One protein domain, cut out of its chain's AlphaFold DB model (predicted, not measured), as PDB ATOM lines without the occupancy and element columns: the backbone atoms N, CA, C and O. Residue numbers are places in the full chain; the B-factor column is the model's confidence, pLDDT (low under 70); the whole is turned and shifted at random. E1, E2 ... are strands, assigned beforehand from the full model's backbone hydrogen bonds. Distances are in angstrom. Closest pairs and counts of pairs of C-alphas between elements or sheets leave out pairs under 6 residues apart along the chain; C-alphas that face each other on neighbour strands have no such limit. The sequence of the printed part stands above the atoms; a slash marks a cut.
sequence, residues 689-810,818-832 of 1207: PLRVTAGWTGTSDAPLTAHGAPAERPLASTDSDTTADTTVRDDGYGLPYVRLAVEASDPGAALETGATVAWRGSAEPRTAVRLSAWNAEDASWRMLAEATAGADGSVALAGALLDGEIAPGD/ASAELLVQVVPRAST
ATOM      1  N   PRO A 689     -15.963  24.475 -38.705       80.88
ATOM      2  CA  PRO A 689     -16.100  24.942 -37.326       80.88
ATOM      3  C   PRO A 689     -15.580  26.377 -37.184       80.88
ATOM      4  O   PRO A 689     -14.568  26.722 -37.796       80.88
ATOM      5  N   LEU A 690     -16.259  27.214 -36.401       85.38
ATOM      6  CA  LEU A 690     -15.753  28.538 -36.024       85.38
ATOM      7  C   LEU A 690     -15.136  28.480 -34.629       85.38
ATOM      8  O   LEU A 690     -15.675  27.821 -33.734       85.38
ATOM      9  N   ARG A 691     -14.037  29.207 -34.436       83.75
ATOM     10  CA  ARG A 691     -13.372  29.332 -33.145       83.75
ATOM     11  C   ARG A 691     -14.091  30.402 -32.335       83.75
ATOM     12  O   ARG A 691     -14.167  31.552 -32.754       83.75
ATOM     13  N   VAL A 692     -14.616  30.033 -31.170       84.75
ATOM     14  CA  VAL A 692     -15.172  30.992 -30.203       84.75
ATOM     15  C   VAL A 692     -14.004  31.651 -29.486       84.75
ATOM     16  O   VAL A 692     -13.269  30.943 -28.816       84.75
ATOM     17  N   THR A 693     -13.816  32.964 -29.608       83.38
ATOM     18  CA  THR A 693     -12.699  33.690 -28.969       83.38
ATOM     19  C   THR A 693     -13.081  34.344 -27.648       83.38
ATOM     20  O   THR A 693     -12.242  34.511 -26.763       83.38
ATOM     21  N   ALA A 694     -14.362  34.659 -27.480       86.31
ATOM     22  CA  ALA A 694     -14.949  35.095 -26.224       86.31
ATOM     23  C   ALA A 694     -16.426  34.694 -26.176       86.31
ATOM     24  O   ALA A 694     -17.073  34.538 -27.212       86.31
ATOM     25  N   GLY A 695     -16.987  34.551 -24.979       88.25
ATOM     26  CA  GLY A 695     -18.414  34.313 -24.847       88.25
ATOM     27  C   GLY A 695     -18.958  34.666 -23.477       88.25
ATOM     28  O   GLY A 695     -18.225  34.681 -22.487       88.25
ATOM     29  N   TRP A 696     -20.251  34.960 -23.448       91.62
ATOM     30  CA  TRP A 696     -20.991  35.418 -22.284       91.62
ATOM     31  C   TRP A 696     -22.349  34.734 -22.232       91.62
ATOM     32  O   TRP A 696     -22.967  34.488 -23.262       91.62
ATOM     33  N   THR A 697     -22.830  34.457 -21.031       92.00
ATOM     34  CA  THR A 697     -24.156  33.881 -20.794       92.00
ATOM     35  C   THR A 697     -24.916  34.725 -19.794       92.00
ATOM     36  O   THR A 697     -24.320  35.258 -18.854       92.00
ATOM     37  N   GLY A 698     -26.230  34.784 -19.939       92.25
ATOM     38  CA  GLY A 698     -27.094  35.452 -18.980       92.25
ATOM     39  C   GLY A 698     -28.553  35.081 -19.177       92.25
ATOM     40  O   GLY A 698     -28.898  34.289 -20.054       92.25
ATOM     41  N   THR A 699     -29.400  35.668 -18.345       93.25
ATOM     42  CA  THR A 699     -30.855  35.622 -18.471       93.25
ATOM     43  C   THR A 699     -31.376  37.057 -18.488       93.25
ATOM     44  O   THR A 699     -30.769  37.951 -17.888       93.25
ATOM     45  N   SER A 700     -32.450  37.312 -19.234       91.62
ATOM     46  CA  SER A 700     -33.056  38.645 -19.339       91.62
ATOM     47  C   SER A 700     -34.581  38.579 -19.352       91.62
ATOM     48  O   SER A 700     -35.153  37.672 -19.943       91.62
ATOM     49  N   ASP A 701     -35.256  39.565 -18.754       88.00
ATOM     50  CA  ASP A 701     -36.733  39.597 -18.667       88.00
ATOM     51  C   ASP A 701     -37.433  39.775 -20.027       88.00
ATOM     52  O   ASP A 701     -38.628  39.534 -20.171       88.00
ATOM     53  N   ALA A 702     -36.689  40.222 -21.039       89.94
ATOM     54  CA  ALA A 702     -37.130  40.369 -22.419       89.94
ATOM     55  C   ALA A 702     -35.974  40.001 -23.365       89.94
ATOM     56  O   ALA A 702     -34.819  39.985 -22.919       89.94
ATOM     57  N   PRO A 703     -36.238  39.728 -24.660       92.62
ATOM     58  CA  PRO A 703     -35.176  39.486 -25.629       92.62
ATOM     59  C   PRO A 703     -34.135  40.606 -25.605       92.62
ATOM     60  O   PRO A 703     -34.476  41.790 -25.676       92.62
ATOM     61  N   LEU A 704     -32.863  40.232 -25.501       93.19
ATOM     62  CA  LEU A 704     -31.758  41.166 -25.376       93.19
ATOM     63  C   LEU A 704     -31.623  41.990 -26.667       93.19
ATOM     64  O   LEU A 704     -31.397  41.450 -27.753       93.19
ATOM     65  N   THR A 705     -31.780  43.308 -26.534       92.56
ATOM     66  CA  THR A 705     -31.656  44.287 -27.630       92.56
ATOM     67  C   THR A 705     -30.394  45.141 -27.522       92.56
ATOM     68  O   THR A 705     -29.881  45.596 -28.543       92.56
ATOM     69  N   ALA A 706     -29.868  45.329 -26.309       91.50
ATOM     70  CA  ALA A 706     -28.571  45.953 -26.065       91.50
ATOM     71  C   ALA A 706     -27.415  44.980 -26.367       91.50
ATOM     72  O   ALA A 706     -27.618  43.769 -26.420       91.50
ATOM     73  N   HIS A 707     -26.192  45.495 -26.532       92.00
ATOM     74  CA  HIS A 707     -25.003  44.674 -26.830       92.00
ATOM     75  C   HIS A 707     -24.753  43.556 -25.802       92.00
ATOM     76  O   HIS A 707     -24.419  42.440 -26.173       92.00
ATOM     77  N   GLY A 708     -24.979  43.829 -24.518       89.31
ATOM     78  CA  GLY A 708     -24.864  42.865 -23.424       89.31
ATOM     79  C   GLY A 708     -25.726  43.293 -22.238       89.31
ATOM     80  O   GLY A 708     -26.247  44.414 -22.222       89.31
ATOM     81  N   ALA A 709     -25.877  42.419 -21.241       88.19
ATOM     82  CA  ALA A 709     -26.588  42.749 -20.002       88.19
ATOM     83  C   ALA A 709     -25.610  43.033 -18.847       88.19
ATOM     84  O   ALA A 709     -24.552  42.407 -18.774       88.19
ATOM     85  N   PRO A 710     -25.957  43.907 -17.880       81.69
ATOM     86  CA  PRO A 710     -25.072  44.238 -16.756       81.69
ATOM     87  C   PRO A 710     -24.623  43.045 -15.894       81.69
ATOM     88  O   PRO A 710     -23.589  43.134 -15.237       81.69
ATOM     89  N   ALA A 711     -25.397  41.955 -15.867       84.31
ATOM     90  CA  ALA A 711     -25.154  40.770 -15.040       84.31
ATOM     91  C   ALA A 711     -24.643  39.549 -15.833       84.31
ATOM     92  O   ALA A 711     -24.626  38.435 -15.304       84.31
ATOM     93  N   GLU A 712     -24.244  39.731 -17.095       88.94
ATOM     94  CA  GLU A 712     -23.770  38.625 -17.926       88.94
ATOM     95  C   GLU A 712     -22.427  38.069 -17.439       88.94
ATOM     96  O   GLU A 712     -21.553  38.796 -16.958       88.94
ATOM     97  N   ARG A 713     -22.261  36.752 -17.544       89.19
ATOM     98  CA  ARG A 713     -21.091  36.032 -17.032       89.19
ATOM     99  C   ARG A 713     -20.236  35.534 -18.191       89.19
ATOM    100  O   ARG A 713     -20.803  34.961 -19.118       89.19
ATOM    101  N   PRO A 714     -18.905  35.704 -18.156       87.00
ATOM    102  CA  PRO A 714     -18.033  35.138 -19.179       87.00
ATOM    103  C   PRO A 714     -18.016  33.603 -19.097       87.00
ATOM    104  O   PRO A 714     -18.067  33.034 -18.004       87.00
ATOM    105  N   LEU A 715     -17.908  32.935 -20.246       82.12
ATOM    106  CA  LEU A 715     -17.743  31.482 -20.338       82.12
ATOM    107  C   LEU A 715     -16.361  31.047 -19.816       82.12
ATOM    108  O   LEU A 715     -15.349  31.681 -20.109       82.12
ATOM    109  N   ALA A 716     -16.308  29.944 -19.058       62.03
ATOM    110  CA  ALA A 716     -15.108  29.506 -18.330       62.03
ATOM    111  C   ALA A 716     -13.990  28.898 -19.213       62.03
ATOM    112  O   ALA A 716     -12.869  28.718 -18.738       62.03
ATOM    113  N   SER A 717     -14.269  28.596 -20.488       58.38
ATOM    114  CA  SER A 717     -13.300  28.096 -21.476       58.38
ATOM    115  C   SER A 717     -13.698  28.537 -22.888       58.38
ATOM    116  O   SER A 717     -14.661  28.020 -23.449       58.38
ATOM    117  N   THR A 718     -12.945  29.471 -23.475       57.81
ATOM    118  CA  THR A 718     -13.163  30.025 -24.826       57.81
ATOM    119  C   THR A 718     -12.006  29.690 -25.776       57.81
ATOM    120  O   THR A 718     -11.715  30.458 -26.675       57.81
ATOM    121  N   ASP A 719     -11.282  28.587 -25.547       53.12
ATOM    122  CA  ASP A 719     -10.045  28.260 -26.287       53.12
ATOM    123  C   ASP A 719     -10.047  26.824 -26.853       53.12
ATOM    124  O   ASP A 719      -9.020  26.148 -26.920       53.12
ATOM    125  N   SER A 720     -11.223  26.320 -27.249       52.38
ATOM    126  CA  SER A 720     -11.382  24.964 -27.794       52.38
ATOM    127  C   SER A 720     -12.410  24.877 -28.921       52.38
ATOM    128  O   SER A 720     -13.463  25.503 -28.835       52.38
ATOM    129  N   ASP A 721     -12.170  23.974 -29.879       52.72
ATOM    130  CA  ASP A 721     -13.086  23.586 -30.974       52.72
ATOM    131  C   ASP A 721     -14.403  22.924 -30.496       52.72
ATOM    132  O   ASP A 721     -15.229  22.493 -31.301       52.72
ATOM    133  N   THR A 722     -14.613  22.802 -29.179       50.78
ATOM    134  CA  THR A 722     -15.786  22.170 -28.558       50.78
ATOM    135  C   THR A 722     -16.399  23.057 -27.473       50.78
ATOM    136  O   THR A 722     -15.731  23.411 -26.505       50.78
ATOM    137  N   THR A 723     -17.692  23.367 -27.593       53.84
ATOM    138  CA  THR A 723     -18.483  24.280 -26.739       53.84
ATOM    139  C   THR A 723     -19.016  23.625 -25.453       53.84
ATOM    140  O   THR A 723     -20.190  23.771 -25.110       53.84
ATOM    141  N   ALA A 724     -18.165  22.885 -24.735       47.53
ATOM    142  CA  ALA A 724     -18.571  21.928 -23.695       47.53
ATOM    143  C   ALA A 724     -19.238  22.514 -22.423       47.53
ATOM    144  O   ALA A 724     -19.692  21.727 -21.599       47.53
ATOM    145  N   ASP A 725     -19.336  23.842 -22.257       56.44
ATOM    146  CA  ASP A 725     -19.877  24.476 -21.036       56.44
ATOM    147  C   ASP A 725     -20.732  25.733 -21.320       56.44
ATOM    148  O   ASP A 725     -20.556  26.791 -20.725       56.44
ATOM    149  N   THR A 726     -21.630  25.648 -22.309       73.19
ATOM    150  CA  THR A 726     -22.476  26.777 -22.769       73.19
ATOM    151  C   THR A 726     -23.938  26.686 -22.333       73.19
ATOM    152  O   THR A 726     -24.771  27.448 -22.824       73.19
ATOM    153  N   THR A 727     -24.281  25.745 -21.451       86.12
ATOM    154  CA  THR A 727     -25.660  25.581 -20.985       86.12
ATOM    155  C   THR A 727     -26.030  26.688 -20.007       86.12
ATOM    156  O   THR A 727     -25.513  26.744 -18.893       86.12
ATOM    157  N   VAL A 728     -26.985  27.523 -20.396       90.88
ATOM    158  CA  VAL A 728     -27.639  28.494 -19.518       90.88
ATOM    159  C   VAL A 728     -29.072  28.035 -19.246       90.88
ATOM    160  O   VAL A 728     -29.718  27.465 -20.127       90.88
ATOM    161  N   ARG A 729     -29.548  28.223 -18.012       91.81
ATOM    162  CA  ARG A 729     -30.884  27.811 -17.565       91.81
ATOM    163  C   ARG A 729     -31.561  28.924 -16.776       91.81
ATOM    164  O   ARG A 729     -30.874  29.674 -16.088       91.81
ATOM    165  N   ASP A 730     -32.880  28.973 -16.871       93.12
ATOM    166  CA  ASP A 730     -33.773  29.796 -16.057       93.12
ATOM    167  C   ASP A 730     -35.083  29.027 -15.875       93.12
ATOM    168  O   ASP A 730     -35.649  28.554 -16.856       93.12
ATOM    169  N   ASP A 731     -35.543  28.851 -14.645       91.25
ATOM    170  CA  ASP A 731     -36.820  28.214 -14.301       91.25
ATOM    171  C   ASP A 731     -37.912  29.232 -13.922       91.25
ATOM    172  O   ASP A 731     -39.087  28.873 -13.847       91.25
ATOM    173  N   GLY A 732     -37.549  30.510 -13.780       93.06
ATOM    174  CA  GLY A 732     -38.448  31.627 -13.501       93.06
ATOM    175  C   GLY A 732     -38.970  32.296 -14.777       93.06
ATOM    176  O   GLY A 732     -39.390  31.636 -15.728       93.06
ATOM    177  N   TYR A 733     -38.975  33.632 -14.808       92.25
ATOM    178  CA  TYR A 733     -39.482  34.427 -15.941       92.25
ATOM    179  C   TYR A 733     -38.403  34.809 -16.969       92.25
ATOM    180  O   TYR A 733     -38.730  35.389 -18.006       92.25
ATOM    181  N   GLY A 734     -37.127  34.538 -16.689       92.25
ATOM    182  CA  GLY A 734     -36.008  35.028 -17.487       92.25
ATOM    183  C   GLY A 734     -35.822  34.245 -18.783       92.25
ATOM    184  O   GLY A 734     -36.082  33.051 -18.862       92.25
ATOM    185  N   LEU A 735     -35.329  34.907 -19.825       93.44
ATOM    186  CA  LEU A 735     -35.009  34.304 -21.115       93.44
ATOM    187  C   LEU A 735     -33.498  34.038 -21.198       93.44
ATOM    188  O   LEU A 735     -32.716  34.993 -21.229       93.44
ATOM    189  N   PRO A 736     -33.055  32.767 -21.219       95.31
ATOM    190  CA  PRO A 736     -31.639  32.436 -21.325       95.31
ATOM    191  C   PRO A 736     -31.020  32.869 -22.657       95.31
ATOM    192  O   PRO A 736     -31.609  32.670 -23.724       95.31
ATOM    193  N   TYR A 737     -29.793  33.388 -22.614       95.19
ATOM    194  CA  TYR A 737     -29.026  33.741 -23.803       95.19
ATOM    195  C   TYR A 737     -27.529  33.432 -23.680       95.19
ATOM    196  O   TYR A 737     -26.954  33.386 -22.589       95.19
ATOM    197  N   VAL A 738     -26.895  33.264 -24.840       93.69
ATOM    198  CA  VAL A 738     -25.453  33.115 -25.032       93.69
ATOM    199  C   VAL A 738     -24.996  34.098 -26.111       93.69
ATOM    200  O   VAL A 738     -25.493  34.073 -27.236       93.69
ATOM    201  N   ARG A 739     -24.028  34.955 -25.784       93.38
ATOM    202  CA  ARG A 739     -23.333  35.850 -26.717       93.38
ATOM    203  C   ARG A 739     -21.932  35.317 -26.987       93.38
ATOM    204  O   ARG A 739     -21.250  34.903 -26.056       93.38
ATOM    205  N   LEU A 740     -21.506  35.291 -28.243       91.38
ATOM    206  CA  LEU A 740     -20.294  34.605 -28.692       91.38
ATOM    207  C   LEU A 740     -19.555  35.492 -29.691       91.38
ATOM    208  O   LEU A 740     -20.142  35.899 -30.687       91.38
ATOM    209  N   ALA A 741     -18.277  35.761 -29.451       90.62
ATOM    210  CA  ALA A 741     -17.372  36.288 -30.465       90.62
ATOM    211  C   ALA A 741     -16.727  35.106 -31.193       90.62
ATOM    212  O   ALA A 741     -16.211  34.192 -30.542       90.62
ATOM    213  N   VAL A 742     -16.801  35.094 -32.524       88.62
ATOM    214  CA  VAL A 742     -16.361  33.969 -33.354       88.62
ATOM    215  C   VAL A 742     -15.441  34.413 -34.485       88.62
ATOM    216  O   VAL A 742     -15.652  35.459 -35.096       88.62
ATOM    217  N   GLU A 743     -14.452  33.578 -34.781       88.00
ATOM    218  CA  GLU A 743     -13.463  33.732 -35.852       88.00
ATOM    219  C   GLU A 743     -13.388  32.439 -36.682       88.00
ATOM    220  O   GLU A 743     -13.932  31.395 -36.298       88.00
ATOM    221  N   ALA A 744     -12.721  32.488 -37.836       83.38
ATOM    222  CA  ALA A 744     -12.413  31.274 -38.584       83.38
ATOM    223  C   ALA A 744     -11.474  30.368 -37.759       83.38
ATOM    224  O   ALA A 744     -10.595  30.850 -37.054       83.38
ATOM    225  N   SER A 745     -11.661  29.045 -37.816       76.06
ATOM    226  CA  SER A 745     -10.766  28.118 -37.092       76.06
ATOM    227  C   SER A 745      -9.457  27.843 -37.839       76.06
ATOM    228  O   SER A 745      -8.463  27.467 -37.219       76.06
ATOM    229  N   ASP A 746      -9.456  28.007 -39.166       76.44
ATOM    230  CA  ASP A 746      -8.298  27.754 -40.022       76.44
ATOM    231  C   ASP A 746      -7.445  29.026 -40.177       76.44
ATOM    232  O   ASP A 746      -7.950  30.028 -40.689       76.44
ATOM    233  N   PRO A 747      -6.141  28.990 -39.835       65.62
ATOM    234  CA  PRO A 747      -5.254  30.140 -39.994       65.62
ATOM    235  C   PRO A 747      -5.200  30.631 -41.449       65.62
ATOM    236  O   PRO A 747      -4.785  29.888 -42.345       65.62
ATOM    237  N   GLY A 748      -5.578  31.892 -41.681       65.56
ATOM    238  CA  GLY A 748      -5.615  32.509 -43.016       65.56
ATOM    239  C   GLY A 748      -6.944  32.366 -43.769       65.56
ATOM    240  O   GLY A 748      -7.047  32.828 -44.906       65.56
ATOM    241  N   ALA A 749      -7.958  31.753 -43.154       73.00
ATOM    242  CA  ALA A 749      -9.342  31.880 -43.584       73.00
ATOM    243  C   ALA A 749     -10.004  33.056 -42.845       73.00
ATOM    244  O   ALA A 749      -9.672  33.336 -41.699       73.00
ATOM    245  N   ALA A 750     -10.931  33.765 -43.489       76.19
ATOM    246  CA  ALA A 750     -11.621  34.898 -42.870       76.19
ATOM    247  C   ALA A 750     -13.136  34.820 -43.076       76.19
ATOM    248  O   ALA A 750     -13.622  34.293 -44.084       76.19
ATOM    249  N   LEU A 751     -13.878  35.368 -42.110       81.69
ATOM    250  CA  LEU A 751     -15.291  35.689 -42.285       81.69
ATOM    251  C   LEU A 751     -15.401  36.886 -43.238       81.69
ATOM    252  O   LEU A 751     -14.776  37.922 -43.016       81.69
ATOM    253  N   GLU A 752     -16.200  36.746 -44.294       84.38
ATOM    254  CA  GLU A 752     -16.452  37.801 -45.282       84.38
ATOM    255  C   GLU A 752     -17.940  38.148 -45.352       84.38
ATOM    256  O   GLU A 752     -18.806  37.350 -44.988       84.38
ATOM    257  N   THR A 753     -18.261  39.339 -45.859       85.06
ATOM    258  CA  THR A 753     -19.647  39.744 -46.111       85.06
ATOM    259  C   THR A 753     -20.341  38.721 -47.014       85.06
ATOM    260  O   THR A 753     -19.877  38.423 -48.114       85.06
ATOM    261  N   GLY A 754     -21.479  38.192 -46.561       83.81
ATOM    262  CA  GLY A 754     -22.198  37.099 -47.217       83.81
ATOM    263  C   GLY A 754     -21.834  35.693 -46.724       83.81
ATOM    264  O   GLY A 754     -22.489  34.739 -47.149       83.81
ATOM    265  N   ALA A 755     -20.857  35.543 -45.819       86.12
ATOM    266  CA  ALA A 755     -20.584  34.287 -45.124       86.12
ATOM    267  C   ALA A 755     -21.823  33.827 -44.344       86.12
ATOM    268  O   ALA A 755     -22.422  34.605 -43.597       86.12
ATOM    269  N   THR A 756     -22.208  32.560 -44.505       89.75
ATOM    270  CA  THR A 756     -23.281  31.963 -43.702       89.75
ATOM    271  C   THR A 756     -22.693  31.472 -42.394       89.75
ATOM    272  O   THR A 756     -21.824  30.606 -42.410       89.75
ATOM    273  N   VAL A 757     -23.192  31.983 -41.271       90.81
ATOM    274  CA  VAL A 757     -22.926  31.429 -39.941       90.81
ATOM    275  C   VAL A 757     -24.094  30.550 -39.522       90.81
ATOM    276  O   VAL A 757     -25.253  30.864 -39.799       90.81
ATOM    277  N   ALA A 758     -23.795  29.440 -38.862       91.06
ATOM    278  CA  ALA A 758     -24.782  28.506 -38.360       91.06
ATOM    279  C   ALA A 758     -24.477  28.109 -36.918       91.06
ATOM    280  O   ALA A 758     -23.335  27.837 -36.557       91.06
ATOM    281  N   TRP A 759     -25.532  28.036 -36.119       92.62
ATOM    282  CA  TRP A 759     -25.526  27.558 -34.749       92.62
ATOM    283  C   TRP A 759     -26.372  26.290 -34.651       92.62
ATOM    284  O   TRP A 759     -27.453  26.193 -35.239       92.62
ATOM    285  N   ARG A 760     -25.882  25.306 -33.898       91.44
ATOM    286  CA  ARG A 760     -26.632  24.114 -33.506       91.44
ATOM    287  C   ARG A 760     -26.575  23.960 -32.002       91.44
ATOM    288  O   ARG A 760     -25.506  24.094 -31.403       91.44
ATOM    289  N   GLY A 761     -27.705  23.605 -31.415       91.88
ATOM    290  CA  GLY A 761     -27.817  23.436 -29.980       91.88
ATOM    291  C   GLY A 761     -29.102  22.744 -29.566       91.88
ATOM    292  O   GLY A 761     -29.774  22.112 -30.388       91.88
ATOM    293  N   SER A 762     -29.425  22.872 -28.285       92.50
ATOM    294  CA  SER A 762     -30.678  22.384 -27.722       92.50
ATOM    295  C   SER A 762     -31.327  23.395 -26.782       92.50
ATOM    296  O   SER A 762     -30.632  24.173 -26.122       92.50
ATOM    297  N   ALA A 763     -32.653  23.350 -26.723       93.50
ATOM    298  CA  ALA A 763     -33.503  24.065 -25.777       93.50
ATOM    299  C   ALA A 763     -34.675  23.162 -25.361       93.50
ATOM    300  O   ALA A 763     -34.855  22.092 -25.947       93.50
ATOM    301  N   GLU A 764     -35.474  23.581 -24.377       91.69
ATOM    302  CA  GLU A 764     -36.678  22.821 -24.021       91.69
ATOM    303  C   GLU A 764     -37.627  22.711 -25.226       91.69
ATOM    304  O   GLU A 764     -37.741  23.675 -25.997       91.69
ATOM    305  N   PRO A 765     -38.317  21.567 -25.418       89.25
ATOM    306  CA  PRO A 765     -39.249  21.391 -26.523       89.25
ATOM    307  C   PRO A 765     -40.216  22.568 -26.638       89.25
ATOM    308  O   PRO A 765     -40.656  23.119 -25.635       89.25
ATOM    309  N   ARG A 766     -40.554  22.959 -27.873       89.38
ATOM    310  CA  ARG A 766     -41.495  24.060 -28.160       89.38
ATOM    311  C   ARG A 766     -41.025  25.469 -27.772       89.38
ATOM    312  O   ARG A 766     -41.742  26.437 -28.030       89.38
ATOM    313  N   THR A 767     -39.804  25.611 -27.266       92.12
ATOM    314  CA  THR A 767     -39.167  26.909 -27.009       92.12
ATOM    315  C   THR A 767     -38.678  27.540 -28.311       92.12
ATOM    316  O   THR A 767     -38.043  26.868 -29.127       92.12
ATOM    317  N   ALA A 768     -38.952  28.828 -28.532       94.94
ATOM    318  CA  ALA A 768     -38.403  29.563 -29.671       94.94
ATOM    319  C   ALA A 768     -36.991  30.076 -29.357       94.94
ATOM    320  O   ALA A 768     -36.747  30.679 -28.312       94.94
ATOM    321  N   VAL A 769     -36.060  29.843 -30.280       96.69
ATOM    322  CA  VAL A 769     -34.663  30.273 -30.176       96.69
ATOM    323  C   VAL A 769     -34.314  31.124 -31.385       96.69
ATOM    324  O   VAL A 769     -34.593  30.755 -32.528       96.69
ATOM    325  N   ARG A 770     -33.668  32.258 -31.128       97.56
ATOM    326  CA  ARG A 770     -33.250  33.231 -32.132       97.56
ATOM    327  C   ARG A 770     -31.735  33.341 -32.182       97.56
ATOM    328  O   ARG A 770     -31.093  33.468 -31.145       97.56
ATOM    329  N   LEU A 771     -31.195  33.357 -33.397       97.38
ATOM    330  CA  LEU A 771     -29.810  33.686 -33.712       97.38
ATOM    331  C   LEU A 771     -29.771  35.086 -34.329       97.38
ATOM    332  O   LEU A 771     -30.484  35.359 -35.298       97.38
ATOM    333  N   SER A 772     -28.902  35.942 -33.805       97.62
ATOM    334  CA  SER A 772     -28.664  37.302 -34.285       97.62
ATOM    335  C   SER A 772     -27.169  37.583 -34.442       97.62
ATOM    336  O   SER A 772     -26.355  36.952 -33.770       97.62
ATOM    337  N   ALA A 773     -26.820  38.553 -35.287       96.56
ATOM    338  CA  ALA A 773     -25.473  39.112 -35.406       96.56
ATOM    339  C   ALA A 773     -25.460  40.575 -34.945       96.56
ATOM    340  O   ALA A 773     -26.447  41.293 -35.127       96.56
ATOM    341  N   TRP A 774     -24.372  41.006 -34.310       96.56
ATOM    342  CA  TRP A 774     -24.216  42.390 -33.866       96.56
ATOM    343  C   TRP A 774     -23.785  43.272 -35.031       96.56
ATOM    344  O   TRP A 774     -22.741  43.025 -35.627       96.56
ATOM    345  N   ASN A 775     -24.545  44.325 -35.316       93.50
ATOM    346  CA  ASN A 775     -24.115  45.384 -36.216       93.50
ATOM    347  C   ASN A 775     -23.501  46.521 -35.389       93.50
ATOM    348  O   ASN A 775     -24.189  47.177 -34.599       93.50
ATOM    349  N   ALA A 776     -22.200  46.752 -35.571       86.38
ATOM    350  CA  ALA A 776     -21.462  47.753 -34.809       86.38
ATOM    351  C   ALA A 776     -21.787  49.198 -35.228       86.38
ATOM    352  O   ALA A 776     -21.651  50.108 -34.409       86.38
ATOM    353  N   GLU A 777     -22.219  49.416 -36.474       87.44
ATOM    354  CA  GLU A 777     -22.590  50.739 -36.993       87.44
ATOM    355  C   GLU A 777     -23.943  51.195 -36.438       87.44
ATOM    356  O   GLU A 777     -24.086  52.336 -35.993       87.44
ATOM    357  N   ASP A 778     -24.908  50.276 -36.405       87.62
ATOM    358  CA  ASP A 778     -26.270  50.525 -35.929       87.62
ATOM    359  C   ASP A 778     -26.426  50.315 -34.414       87.62
ATOM    360  O   ASP A 778     -27.495  50.579 -33.860       87.62
ATOM    361  N   ALA A 779     -25.380  49.817 -33.745       91.62
ATOM    362  CA  ALA A 779     -25.387  49.412 -32.340       91.62
ATOM    363  C   ALA A 779     -26.613  48.546 -31.986       91.62
ATOM    364  O   ALA A 779     -27.311  48.799 -30.998       91.62
ATOM    365  N   SER A 780     -26.900  47.545 -32.824       95.25
ATOM    366  CA  SER A 780     -28.093  46.708 -32.696       95.25
ATOM    367  C   SER A 780     -27.870  45.262 -33.146       95.25
ATOM    368  O   SER A 780     -27.004  44.962 -33.968       95.25
ATOM    369  N   TRP A 781     -28.682  44.349 -32.608       96.06
ATOM    370  CA  TRP A 781     -28.727  42.951 -33.035       96.06
ATOM    371  C   TRP A 781     -29.641  42.777 -34.248       96.06
ATOM    372  O   TRP A 781     -30.853  42.993 -34.147       96.06
ATOM    373  N   ARG A 782     -29.104  42.294 -35.373       96.06
ATOM    374  CA  ARG A 782     -29.914  41.873 -36.521       96.06
ATOM    375  C   ARG A 782     -30.237  40.388 -36.426       96.06
ATOM    376  O   ARG A 782     -29.343  39.552 -36.338       96.06
ATOM    377  N   MET A 783     -31.523  40.052 -36.514       96.12
ATOM    378  CA  MET A 783     -31.974  38.662 -36.584       96.12
ATOM    379  C   MET A 783     -31.435  37.978 -37.849       96.12
ATOM    380  O   MET A 783     -31.640  38.462 -38.965       96.12
ATOM    381  N   LEU A 784     -30.779  36.833 -37.663       95.81
ATOM    382  CA  LEU A 784     -30.347  35.940 -38.734       95.81
ATOM    383  C   LEU A 784     -31.390  34.852 -38.996       95.81
ATOM    384  O   LEU A 784     -31.776  34.634 -40.143       95.81
ATOM    385  N   ALA A 785     -31.840  34.184 -37.934       96.56
ATOM    386  CA  ALA A 785     -32.829  33.114 -37.998       96.56
ATOM    387  C   ALA A 785     -33.524  32.917 -36.646       96.56
ATOM    388  O   ALA A 785     -32.970  33.237 -35.596       96.56
ATOM    389  N   GLU A 786     -34.716  32.330 -36.680       96.44
ATOM    390  CA  GLU A 786     -35.472  31.897 -35.507       96.44
ATOM    391  C   GLU A 786     -36.118  30.544 -35.808       96.44
ATOM    392  O   GLU A 786     -36.574  30.306 -36.929       96.44
ATOM    393  N   ALA A 787     -36.121  29.646 -34.828       94.38
ATOM    394  CA  ALA A 787     -36.760  28.343 -34.938       94.38
ATOM    395  C   ALA A 787     -37.234  27.862 -33.567       94.38
ATOM    396  O   ALA A 787     -36.653  28.193 -32.535       94.38
ATOM    397  N   THR A 788     -38.280  27.045 -33.574       93.38
ATOM    398  CA  THR A 788     -38.794  26.375 -32.381       93.38
ATOM    399  C   THR A 788     -38.096  25.031 -32.198       93.38
ATOM    400  O   THR A 788     -37.942  24.281 -33.163       93.38
ATOM    401  N   ALA A 789     -37.681  24.726 -30.969       90.75
ATOM    402  CA  ALA A 789     -37.069  23.453 -30.614       90.75
ATOM    403  C   ALA A 789     -37.987  22.268 -30.913       90.75
ATOM    404  O   ALA A 789     -39.183  22.288 -30.601       90.75
ATOM    405  N   GLY A 790     -37.406  21.232 -31.524       85.38
ATOM    406  CA  GLY A 790     -38.099  19.980 -31.805       85.38
ATOM    407  C   GLY A 790     -38.466  19.213 -30.532       85.38
ATOM    408  O   GLY A 790     -38.074  19.572 -29.426       85.38
ATOM    409  N   ALA A 791     -39.193  18.104 -30.688       83.94
ATOM    410  CA  ALA A 791     -39.576  17.242 -29.565       83.94
ATOM    411  C   ALA A 791     -38.372  16.617 -28.826       83.94
ATOM    412  O   ALA A 791     -38.498  16.235 -27.669       83.94
ATOM    413  N   ASP A 792     -37.213  16.511 -29.485       84.81
ATOM    414  CA  ASP A 792     -35.941  16.076 -28.894       84.81
ATOM    415  C   ASP A 792     -35.092  17.244 -28.352       84.81
ATOM    416  O   ASP A 792     -33.936  17.051 -27.980       84.81
ATOM    417  N   GLY A 793     -35.651  18.458 -28.345       88.19
ATOM    418  CA  GLY A 793     -34.995  19.691 -27.921       88.19
ATOM    419  C   GLY A 793     -34.006  20.266 -28.935       88.19
ATOM    420  O   GLY A 793     -33.427  21.318 -28.679       88.19
ATOM    421  N   SER A 794     -33.780  19.622 -30.085       91.38
ATOM    422  CA  SER A 794     -32.773  20.075 -31.050       91.38
ATOM    423  C   SER A 794     -33.193  21.344 -31.802       91.38
ATOM    424  O   SER A 794     -34.355  21.523 -32.182       91.38
ATOM    425  N   VAL A 795     -32.221  22.232 -32.040       93.25
ATOM    426  CA  VAL A 795     -32.395  23.472 -32.805       93.25
ATOM    427  C   VAL A 795     -31.183  23.701 -33.712       93.25
ATOM    428  O   VAL A 795     -30.031  23.558 -33.293       93.25
ATOM    429  N   ALA A 796     -31.434  24.099 -34.960       92.81
ATOM    430  CA  ALA A 796     -30.404  24.539 -35.897       92.81
ATOM    431  C   ALA A 796     -30.823  25.854 -36.567       92.81
ATOM    432  O   ALA A 796     -31.903  25.942 -37.146       92.81
ATOM    433  N   LEU A 797     -29.951  26.857 -36.504       94.62
ATOM    434  CA  LEU A 797     -30.181  28.209 -37.013       94.62
ATOM    435  C   LEU A 797     -29.025  28.601 -37.924       94.62
ATOM    436  O   LEU A 797     -27.879  28.298 -37.610       94.62
ATOM    437  N   ALA A 798     -29.299  29.269 -39.041       93.75
ATOM    438  CA  ALA A 798     -28.256  29.751 -39.939       93.75
ATOM    439  C   ALA A 798     -28.693  31.014 -40.678       93.75
ATOM    440  O   ALA A 798     -29.864  31.148 -41.032       93.75
ATOM    441  N   GLY A 799     -27.751  31.910 -40.958       92.75
ATOM    442  CA  GLY A 799     -28.002  33.113 -41.745       92.75
ATOM    443  C   GLY A 799     -26.716  33.765 -42.236       92.75
ATOM    444  O   GLY A 799     -25.633  33.491 -41.723       92.75
ATOM    445  N   ALA A 800     -26.842  34.609 -43.258       92.81
ATOM    446  CA  ALA A 800     -25.712  35.325 -43.839       92.81
ATOM    447  C   ALA A 800     -25.378  36.597 -43.043       92.81
ATOM    448  O   ALA A 800     -26.283  37.356 -42.666       92.81
ATOM    449  N   LEU A 801     -24.084  36.833 -42.838       91.12
ATOM    450  CA  LEU A 801     -23.546  38.075 -42.285       91.12
ATOM    451  C   LEU A 801     -23.570  39.196 -43.333       91.12
ATOM    452  O   LEU A 801     -23.367  38.954 -44.528       91.12
ATOM    453  N   LEU A 802     -23.817  40.422 -42.882       91.12
ATOM    454  CA  LEU A 802     -23.793  41.639 -43.690       91.12
ATOM    455  C   LEU A 802     -22.571  42.507 -43.365       91.12
ATOM    456  O   LEU A 802     -21.834  42.268 -42.409       91.12
ATOM    457  N   ASP A 803     -22.378  43.533 -44.191       82.50
ATOM    458  CA  ASP A 803     -21.396  44.583 -43.937       82.50
ATOM    459  C   ASP A 803     -21.738  45.306 -42.617       82.50
ATOM    460  O   ASP A 803     -22.913  45.553 -42.342       82.50
ATOM    461  N   GLY A 804     -20.732  45.584 -41.781       83.00
ATOM    462  CA  GLY A 804     -20.911  46.153 -40.431       83.00
ATOM    463  C   GLY A 804     -21.108  45.139 -39.288       83.00
ATOM    464  O   GLY A 804     -21.093  45.530 -38.120       83.00
ATOM    465  N   GLU A 805     -21.243  43.841 -39.595       90.69
ATOM    466  CA  GLU A 805     -21.353  42.749 -38.599       90.69
ATOM    467  C   GLU A 805     -20.070  41.928 -38.435       90.69
ATOM    468  O   GLU A 805     -19.985  41.025 -37.600       90.69
ATOM    469  N   ILE A 806     -19.073  42.242 -39.258       87.50
ATOM    470  CA  ILE A 806     -17.747  41.641 -39.234       87.50
ATOM    471  C   ILE A 806     -16.780  42.737 -38.804       87.50
ATOM    472  O   ILE A 806     -16.579  43.722 -39.516       87.50
ATOM    473  N   ALA A 807     -16.185  42.573 -37.627       82.75
ATOM    474  CA  ALA A 807     -15.129  43.453 -37.164       82.75
ATOM    475  C   ALA A 807     -13.838  43.133 -37.942       82.75
ATOM    476  O   ALA A 807     -13.409  41.974 -37.961       82.75
ATOM    477  N   PRO A 808     -13.210  44.123 -38.604       72.69
ATOM    478  CA  PRO A 808     -11.982  43.891 -39.350       72.69
ATOM    479  C   PRO A 808     -10.829  43.536 -38.401       72.69
ATOM    480  O   PRO A 808     -10.612  44.216 -37.397       72.69
ATOM    481  N   GLY A 809     -10.069  42.496 -38.751       66.44
ATOM    482  CA  GLY A 809      -8.830  42.135 -38.057       66.44
ATOM    483  C   GLY A 809      -7.752  43.220 -38.191       66.44
ATOM    484  O   GLY A 809      -7.729  43.982 -39.166       66.44
ATOM    485  N   ASP A 810      -6.839  43.312 -37.220       58.16
ATOM    486  CA  ASP A 810      -5.819  44.363 -37.214       58.16
ATOM    487  C   ASP A 810      -4.684  44.016 -38.195       58.16
ATOM    488  O   ASP A 810      -3.822  43.171 -37.937       58.16
ATOM    489  N   ALA A 818     -10.527  38.450 -38.610       81.00
ATOM    490  CA  ALA A 818     -11.855  39.041 -38.768       81.00
ATOM    491  C   ALA A 818     -12.884  38.257 -37.938       81.00
ATOM    492  O   ALA A 818     -13.041  37.049 -38.130       81.00
ATOM    493  N   SER A 819     -13.598  38.947 -37.045       86.50
ATOM    494  CA  SER A 819     -14.502  38.323 -36.071       86.50
ATOM    495  C   SER A 819     -15.942  38.803 -36.228       86.50
ATOM    496  O   SER A 819     -16.171  39.968 -36.553       86.50
ATOM    497  N   ALA A 820     -16.911  37.952 -35.905       91.19
ATOM    498  CA  ALA A 820     -18.319  38.328 -35.777       91.19
ATOM    499  C   ALA A 820     -18.810  38.094 -34.344       91.19
ATOM    500  O   ALA A 820     -18.375  37.154 -33.679       91.19
ATOM    501  N   GLU A 821     -19.748  38.916 -33.877       94.31
ATOM    502  CA  GLU A 821     -20.449  38.673 -32.614       94.31
ATOM    503  C   GLU A 821     -21.850  38.125 -32.883       94.31
ATOM    504  O   GLU A 821     -22.646  38.727 -33.606       94.31
ATOM    505  N   LEU A 822     -22.149  36.977 -32.281       95.00
ATOM    506  CA  LEU A 822     -23.410  36.262 -32.390       95.00
ATOM    507  C   LEU A 822     -24.138  36.274 -31.049       95.00
ATOM    508  O   LEU A 822     -23.524  36.108 -29.998       95.00
ATOM    509  N   LEU A 823     -25.457  36.402 -31.092       95.94
ATOM    510  CA  LEU A 823     -26.340  36.239 -29.944       95.94
ATOM    511  C   LEU A 823     -27.324  35.120 -30.246       95.94
ATOM    512  O   LEU A 823     -28.090  35.202 -31.204       95.94
ATOM    513  N   VAL A 824     -27.313  34.095 -29.405       96.06
ATOM    514  CA  VAL A 824     -28.326  33.047 -29.388       96.06
ATOM    515  C   VAL A 824     -29.141  33.221 -28.127       96.06
ATOM    516  O   VAL A 824     -28.584  33.254 -27.036       96.06
ATOM    517  N   GLN A 825     -30.450  33.352 -28.258       96.06
ATOM    518  CA  GLN A 825     -31.317  33.601 -27.113       96.06
ATOM    519  C   GLN A 825     -32.644  32.880 -27.255       96.06
ATOM    520  O   GLN A 825     -33.171  32.738 -28.362       96.06
ATOM    521  N   VAL A 826     -33.189  32.458 -26.120       96.19
ATOM    522  CA  VAL A 826     -34.599  32.098 -26.013       96.19
ATOM    523  C   VAL A 826     -35.430  33.367 -26.207       96.19
ATOM    524  O   VAL A 826     -35.085  34.432 -25.698       96.19
ATOM    525  N   VAL A 827     -36.514  33.271 -26.970       94.12
ATOM    526  CA  VAL A 827     -37.435  34.382 -27.236       94.12
ATOM    527  C   VAL A 827     -38.883  33.933 -27.034       94.12
ATOM    528  O   VAL A 827     -39.165  32.742 -27.174       94.12
ATOM    529  N   PRO A 828     -39.817  34.857 -26.733       90.44
ATOM    530  CA  PRO A 828     -41.236  34.529 -26.677       90.44
ATOM    531  C   PRO A 828     -41.711  33.948 -28.008       90.44
ATOM    532  O   PRO A 828     -41.391  34.480 -29.075       90.44
ATOM    533  N   ARG A 829     -42.488  32.868 -27.944       91.31
ATOM    534  CA  ARG A 829     -43.114  32.247 -29.112       91.31
ATOM    535  C   ARG A 829     -44.539  32.779 -29.262       91.31
ATOM    536  O   ARG A 829     -45.214  33.027 -28.273       91.31
ATOM    537  N   ALA A 830     -45.032  32.917 -30.491       88.25
ATOM    538  CA  ALA A 830     -46.469  33.099 -30.699       88.25
ATOM    539  C   ALA A 830     -47.224  31.827 -30.280       88.25
ATOM    540  O   ALA A 830     -46.788  30.726 -30.629       88.25
ATOM    541  N   SER A 831     -48.347  31.973 -29.574       88.62
ATOM    542  CA  SER A 831     -49.188  30.841 -29.171       88.62
ATOM    543  C   SER A 831     -49.613  29.983 -30.370       88.62
ATOM    544  O   SER A 831     -49.870  30.496 -31.464       88.62
ATOM    545  N   THR A 832     -49.655  28.665 -30.162       88.94
ATOM    546  CA  THR A 832     -50.191  27.685 -31.132       88.94
ATOM    547  C   THR A 832     -51.653  27.339 -30.887       88.94
ATOM    548  O   THR A 832     -52.254  26.684 -31.733       88.94
TER     549      THR A 832
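This is residues 689 to 810 and 818 to 832 of the 1207 residues of an uncharacterized protein of Agromyces protaetiae (UniProt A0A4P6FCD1). This is a sandwich of two sheets, a twisted sheet of five strands with a smaller sheet, the strands E4 and E7, packed over part of one of its faces. The strands E8 and E3 lie nearest the middle, while the short strand E2 and a long stretch without named elements, residues 701 to 727, lie farther out. The printed part has 137 residues, under half of them in named elements: no named helix and eight strands, E1 to E8 in order along the chain, all strand in class. The larger sheet runs E1, E3, E8, E5, E6, and both sheets are antiparallel. The whole is compact, with a radius of gyration of the C-alphas of 14.5 A and spans of 44 by 30 by 30 A.

E1, residues 689 to 700, begins at C-alpha 689 (-16.100, 24.942, -37.326), is 28.3 A long and bends by 79 degrees at residue 693. E2 is residues 728 to 730, 7.2 A. E3, residues 735 to 744, is 28.7 A long. E4 is residues 756 to 763, 22.1 A, and E5 residues 768 to 775, 22.3 A. E6, residues 780 to 788, 23.0 A, bends by 61 degrees at residue 784. E7 is residues 794 to 800, 21.1 A. E8, residues 819 to 827, 24.9 A, ends at C-alpha 827 (-37.435, 34.382, -27.236).

In the larger sheet the edge strands are E1 and E6. E1 and E3 are antiparallel at 160 degrees, with N 693 and O 741 2.8 A apart, within hydrogen-bond range. For E3 and E8 the pair N 740 and O 822 is at 2.8 A, for E8 and E5 N 772 and O 823 at 2.8 A, and for the hairpin E5 and E6 N 771 and O 785 at 2.8 A. In the other sheet, N 759 of E4 and O 797 of E7 are 2.8 A apart. The two sheets make a sandwich, face to face, their facing parts 7.7 A centre to centre and their strands at 34 degrees. The closest C-alphas of E6 and E7 are those of Leu 784 and Gly 799, 4.7 A. E4 and E8 are near each other. E2 pairs with no named strand; its closest C-alpha to E3 is Val 728, 5.9 A from that of Pro 736.

The C-alphas farthest apart are those of Asp 810 and Thr 832, 47.8 A. Residues 811 to 817 are not printed; C-alphas 810 and 818 are 8.2 A apart across this cut. The links E1 to E2 and E3 to E4 are long. Confidence is under 70 at residues 716 to 725, 747 to 748 and 809 to 810.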